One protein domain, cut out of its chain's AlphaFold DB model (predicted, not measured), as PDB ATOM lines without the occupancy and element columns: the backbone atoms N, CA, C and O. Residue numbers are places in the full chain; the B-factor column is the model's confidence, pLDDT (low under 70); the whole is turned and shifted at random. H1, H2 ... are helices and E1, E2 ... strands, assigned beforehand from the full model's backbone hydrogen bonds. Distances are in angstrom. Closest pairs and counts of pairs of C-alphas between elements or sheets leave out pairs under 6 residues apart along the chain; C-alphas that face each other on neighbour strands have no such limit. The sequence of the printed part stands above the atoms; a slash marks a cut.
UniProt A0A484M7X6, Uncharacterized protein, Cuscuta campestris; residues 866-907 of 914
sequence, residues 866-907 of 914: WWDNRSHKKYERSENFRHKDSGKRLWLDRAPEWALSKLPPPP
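Overview. This is residues 866 to 907 of the 914 residues of an uncharacterized protein of Cuscuta campestris (UniProt A0A484M7X6). There is little regular structure here: a small hairpin of E1 and E2 stands at one side, the chain runs out from it in an arc to the short helix H1, and residues 901 to 907 fold back toward the hairpin's side. Residues 894 to 899, of which 897 to 899 belong to H1, stick out. The 42 printed residues hold E1, E2 and H1 in that order, an antiparallel sheet E1 - E2 and a mixed class, with only 10 residues in named elements. The whole is compact, with a radius of gyration of the C-alphas of 10.2 A, and spans 23 by 23 by 19 A.

Arrangement. Look first at E1, residues 866 to 868, and E2, residues 881 to 883, an antiparallel hairpin at 159 degrees. C-alphas 866 and 883 face each other at 4.3 A; N 867 and O 882, 2.8 A apart, are within hydrogen-bond range. Residues 881 to 882 of E2 also pair, antiparallel, with residues 889 to 890. H1, residues 897 to 900, is apart from E1; it is too short for any O i to N i+4 pair, but its one O i to N i+3 pair is within range.

Along the chain. Find C-alpha 866 at (39.550, -20.097, -46.609), where E1 begins; E2 runs 6.8 A to C-alpha 883. H1 ends at C-alpha 900, (30.940, -32.752, -48.630).

Size, cuts and confidence. The C-alphas farthest apart, Lys 874 and Trp 898, are 26.6 A apart. The printed part has no cut, and both links are long. Residues 871 to 878, 904 and 907 have pLDDT under 70.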
ATOM      1  N   TRP A 866      39.614 -19.290 -47.817       87.56
ATOM      2  CA  TRP A 866      39.550 -20.097 -46.609       87.56
ATOM      3  C   TRP A 866      40.902 -20.754 -46.329       87.56
ATOM      4  O   TRP A 866      41.631 -21.155 -47.234       87.56
ATOM      5  N   TRP A 867      41.267 -20.824 -45.053       81.19
ATOM      6  CA  TRP A 867      42.318 -21.705 -44.564       81.19
ATOM      7  C   TRP A 867      41.735 -23.105 -44.415       81.19
ATOM      8  O   TRP A 867      40.759 -23.281 -43.683       81.19
ATOM      9  N   ASP A 868      42.324 -24.074 -45.109       84.81
ATOM     10  CA  ASP A 868      42.012 -25.491 -44.955       84.81
ATOM     11  C   ASP A 868      42.967 -26.112 -43.936       84.81
ATOM     12  O   ASP A 868      44.154 -26.297 -44.198       84.81
ATOM     13  N   ASN A 869      42.431 -26.422 -42.759       81.00
ATOM     14  CA  ASN A 869      43.196 -26.930 -41.629       81.00
ATOM     15  C   ASN A 869      43.049 -28.449 -41.468       81.00
ATOM     16  O   ASN A 869      43.488 -29.003 -40.458       81.00
ATOM     17  N   ARG A 870      42.430 -29.147 -42.435       80.12
ATOM     18  CA  ARG A 870      42.117 -30.584 -42.325       80.12
ATOM     19  C   ARG A 870      43.355 -31.465 -42.139       80.12
ATOM     20  O   ARG A 870      43.259 -32.472 -41.451       80.12
ATOM     21  N   SER A 871      44.503 -31.081 -42.695       68.75
ATOM     22  CA  SER A 871      45.766 -31.828 -42.584       68.75
ATOM     23  C   SER A 871      46.649 -31.419 -41.396       68.75
ATOM     24  O   SER A 871      47.580 -32.144 -41.059       68.75
ATOM     25  N   HIS A 872      46.351 -30.301 -40.724       60.38
ATOM     26  CA  HIS A 872      47.140 -29.765 -39.601       60.38
ATOM     27  C   HIS A 872      46.398 -29.833 -38.256       60.38
ATOM     28  O   HIS A 872      46.751 -29.160 -37.283       60.38
ATOM     29  N   LYS A 873      45.345 -30.648 -38.187       64.81
ATOM     30  CA  LYS A 873      44.464 -30.741 -37.029       64.81
ATOM     31  C   LYS A 873      45.126 -31.548 -35.902       64.81
ATOM     32  O   LYS A 873      45.199 -32.768 -35.967       64.81
ATOM     33  N   LYS A 874      45.598 -30.857 -34.855       52.25
ATOM     34  CA  LYS A 874      46.261 -31.475 -33.684       52.25
ATOM     35  C   LYS A 874      45.280 -32.149 -32.707       52.25
ATOM     36  O   LYS A 874      45.675 -33.053 -31.983       52.25
ATOM     37  N   TYR A 875      44.012 -31.721 -32.698       57.78
ATOM     38  CA  TYR A 875      42.953 -32.244 -31.826       57.78
ATOM     39  C   TYR A 875      41.623 -32.375 -32.576       57.78
ATOM     40  O   TYR A 875      41.259 -31.511 -33.373       57.78
ATOM     41  N   GLU A 876      40.848 -33.415 -32.270       52.91
ATOM     42  CA  GLU A 876      39.617 -33.788 -32.989       52.91
ATOM     43  C   GLU A 876      38.513 -32.707 -32.960       52.91
ATOM     44  O   GLU A 876      37.703 -32.616 -33.881       52.91
ATOM     45  N   ARG A 877      38.536 -31.795 -31.977       63.81
ATOM     46  CA  ARG A 877      37.561 -30.693 -31.828       63.81
ATOM     47  C   ARG A 877      37.923 -29.384 -32.545       63.81
ATOM     48  O   ARG A 877      37.111 -28.460 -32.564       63.81
ATOM     49  N   SER A 878      39.118 -29.271 -33.124       67.56
ATOM     50  CA  SER A 878      39.543 -28.041 -33.813       67.56
ATOM     51  C   SER A 878      38.799 -27.822 -35.139       67.56
ATOM     52  O   SER A 878      38.336 -28.776 -35.769       67.56
ATOM     53  N   GLU A 879      38.666 -26.571 -35.574       76.88
ATOM     54  CA  GLU A 879      37.988 -26.218 -36.826       76.88
ATOM     55  C   GLU A 879      38.664 -26.824 -38.067       76.88
ATOM     56  O   GLU A 879      39.888 -26.944 -38.135       76.88
ATOM     57  N   ASN A 880      37.866 -27.194 -39.071       83.12
ATOM     58  CA  ASN A 880      38.370 -27.742 -40.333       83.12
ATOM     59  C   ASN A 880      38.657 -26.647 -41.362       83.12
ATOM     60  O   ASN A 880      39.640 -26.753 -42.092       83.12
ATOM     61  N   PHE A 881      37.841 -25.591 -41.390       85.94
ATOM     62  CA  PHE A 881      38.052 -24.442 -42.268       85.94
ATOM     63  C   PHE A 881      37.892 -23.134 -41.508       85.94
ATOM     64  O   PHE A 881      37.016 -23.012 -40.649       85.94
ATOM     65  N   ARG A 882      38.708 -22.136 -41.853       84.62
ATOM     66  CA  ARG A 882      38.591 -20.782 -41.303       84.62
ATOM     67  C   ARG A 882      38.664 -19.729 -42.400       84.62
ATOM     68  O   ARG A 882      39.657 -19.667 -43.116       84.62
ATOM     69  N   HIS A 883      37.656 -18.875 -42.525       87.06
ATOM     70  CA  HIS A 883      37.664 -17.806 -43.524       87.06
ATOM     71  C   HIS A 883      38.764 -16.786 -43.192       87.06
ATOM     72  O   HIS A 883      38.866 -16.342 -42.046       87.06
ATOM     73  N   LYS A 884      39.569 -16.395 -44.187       84.56
ATOM     74  CA  LYS A 884      40.743 -15.520 -44.019       84.56
ATOM     75  C   LYS A 884      40.370 -14.130 -43.503       84.56
ATOM     76  O   LYS A 884      40.948 -13.683 -42.520       84.56
ATOM     77  N   ASP A 885      39.353 -13.514 -44.105       73.75
ATOM     78  CA  ASP A 885      38.953 -12.139 -43.763       73.75
ATOM     79  C   ASP A 885      37.952 -12.065 -42.598       73.75
ATOM     80  O   ASP A 885      38.132 -11.296 -41.660       73.75
ATOM     81  N   SER A 886      36.893 -12.885 -42.623       76.88
ATOM     82  CA  SER A 886      35.830 -12.838 -41.606       76.88
ATOM     83  C   SER A 886      36.128 -13.653 -40.343       76.88
ATOM     84  O   SER A 886      35.411 -13.539 -39.353       76.88
ATOM     85  N   GLY A 887      37.146 -14.520 -40.367       75.88
ATOM     86  CA  GLY A 887      37.513 -15.376 -39.239       75.88
ATOM     87  C   GLY A 887      36.508 -16.486 -38.899       75.88
ATOM     88  O   GLY A 887      36.740 -17.204 -37.920       75.88
ATOM     89  N   LYS A 888      35.427 -16.642 -39.682       81.12
ATOM     90  CA  LYS A 888      34.384 -17.667 -39.490       81.12
ATOM     91  C   LYS A 888      34.956 -19.077 -39.587       81.12
ATOM     92  O   LYS A 888      35.832 -19.325 -40.409       81.12
ATOM     93  N   ARG A 889      34.456 -19.988 -38.748       82.88
ATOM     94  CA  ARG A 889      34.970 -21.356 -38.584       82.88
ATOM     95  C   ARG A 889      33.917 -22.376 -38.997       82.88
ATOM     96  O   ARG A 889      32.755 -22.219 -38.636       82.88
ATOM     97  N   LEU A 890      34.332 -23.404 -39.729       83.62
ATOM     98  CA  LEU A 890      33.483 -24.517 -40.150       83.62
ATOM     99  C   LEU A 890      34.097 -25.843 -39.699       83.62
ATOM    100  O   LEU A 890      35.321 -26.021 -39.733       83.62
ATOM    101  N   TRP A 891      33.235 -26.777 -39.306       86.88
ATOM    102  CA  TRP A 891      33.601 -28.130 -38.901       86.88
ATOM    103  C   TRP A 891      32.922 -29.149 -39.817       86.88
ATOM    104  O   TRP A 891      31.762 -28.974 -40.186       86.88
ATOM    105  N   LEU A 892      33.654 -30.194 -40.202       79.94
ATOM    106  CA  LEU A 892      33.171 -31.214 -41.139       79.94
ATOM    107  C   LEU A 892      32.006 -32.047 -40.585       79.94
ATOM    108  O   LEU A 892      31.183 -32.501 -41.366       79.94
ATOM    109  N   ASP A 893      31.909 -32.219 -39.264       75.25
ATOM    110  CA  ASP A 893      30.804 -32.928 -38.593       75.25
ATOM    111  C   ASP A 893      29.457 -32.194 -38.708       75.25
ATOM    112  O   ASP A 893      28.411 -32.775 -38.439       75.25
ATOM    113  N   ARG A 894      29.481 -30.920 -39.123       75.56
ATOM    114  CA  ARG A 894      28.303 -30.069 -39.344       75.56
ATOM    115  C   ARG A 894      28.156 -29.639 -40.807       75.56
ATOM    116  O   ARG A 894      27.502 -28.634 -41.088       75.56
ATOM    117  N   ALA A 895      28.817 -30.340 -41.729       78.31
ATOM    118  CA  ALA A 895      28.742 -30.050 -43.155       78.31
ATOM    119  C   ALA A 895      27.472 -30.662 -43.782       78.31
ATOM    120  O   ALA A 895      27.217 -31.848 -43.571       78.31
ATOM    121  N   PRO A 896      26.706 -29.905 -44.589       81.06
ATOM    122  CA  PRO A 896      25.642 -30.456 -45.421       81.06
ATOM    123  C   PRO A 896      26.191 -31.505 -46.396       81.06
ATOM    124  O   PRO A 896      27.280 -31.324 -46.954       81.06
ATOM    125  N   GLU A 897      25.423 -32.559 -46.678       75.81
ATOM    126  CA  GLU A 897      25.845 -33.651 -47.573       75.81
ATOM    127  C   GLU A 897      26.260 -33.156 -48.971       75.81
ATOM    128  O   GLU A 897      27.249 -33.621 -49.545       75.81
ATOM    129  N   TRP A 898      25.569 -32.139 -49.496       86.50
ATOM    130  CA  TRP A 898      25.886 -31.546 -50.798       86.50
ATOM    131  C   TRP A 898      27.255 -30.845 -50.812       86.50
ATOM    132  O   TRP A 898      27.921 -30.820 -51.848       86.50
ATOM    133  N   ALA A 899      27.688 -30.275 -49.684       80.88
ATOM    134  CA  ALA A 899      28.963 -29.577 -49.582       80.88
ATOM    135  C   ALA A 899      30.118 -30.582 -49.506       80.88
ATOM    136  O   ALA A 899      31.137 -30.385 -50.164       80.88
ATOM    137  N   LEU A 900      29.935 -31.694 -48.781       77.94
ATOM    138  CA  LEU A 900      30.940 -32.752 -48.630       77.94
ATOM    139  C   LEU A 900      31.401 -33.333 -49.974       77.94
ATOM    140  O   LEU A 900      32.597 -33.553 -50.157       77.94
ATOM    141  N   SER A 901      30.484 -33.507 -50.930       76.81
ATOM    142  CA  SER A 901      30.805 -34.026 -52.271       76.81
ATOM    143  C   SER A 901      31.554 -33.034 -53.172       76.81
ATOM    144  O   SER A 901      32.141 -33.441 -54.172       76.81
ATOM    145  N   LYS A 902      31.562 -31.739 -52.826       80.06
ATOM    146  CA  LYS A 902      32.166 -30.661 -53.630       80.06
ATOM    147  C   LYS A 902      33.429 -30.053 -53.011       80.06
ATOM    148  O   LYS A 902      34.012 -29.142 -53.599       80.06
ATOM    149  N   LEU A 903      33.861 -30.521 -51.838       79.12
ATOM    150  CA  LEU A 903      35.088 -30.038 -51.203       79.12
ATOM    151  C   LEU A 903      36.334 -30.580 -51.926       79.12
ATOM    152  O   LEU A 903      36.379 -31.763 -52.264       79.12
ATOM    153  N   PRO A 904      37.389 -29.762 -52.105       69.50
ATOM    154  CA  PRO A 904      38.653 -30.252 -52.645       69.50
ATOM    155  C   PRO A 904      39.269 -31.312 -51.710       69.50
ATOM    156  O   PRO A 904      38.970 -31.321 -50.509       69.50
ATOM    157  N   PRO A 905      40.149 -32.198 -52.207       71.12
ATOM    158  CA  PRO A 905      40.886 -33.127 -51.353       71.12
ATOM    159  C   PRO A 905      41.761 -32.362 -50.341       71.12
ATOM    160  O   PRO A 905      42.206 -31.250 -50.638       71.12
ATOM    161  N   PRO A 906      42.004 -32.916 -49.138       70.25
ATOM    162  CA  PRO A 906      42.808 -32.244 -48.124       70.25
ATOM    163  C   PRO A 906      44.241 -32.004 -48.638       70.25
ATOM    164  O   PRO A 906      44.802 -32.874 -49.313       70.25
ATOM    165  N   PRO A 907      44.857 -30.849 -48.329       66.44
ATOM    166  CA  PRO A 907      46.204 -30.542 -48.790       66.44
ATOM    167  C   PRO A 907      47.203 -31.572 -48.246       66.44
ATOM    168  O   PRO A 907      47.261 -31.818 -47.039       66.44
TER     169      PRO A 907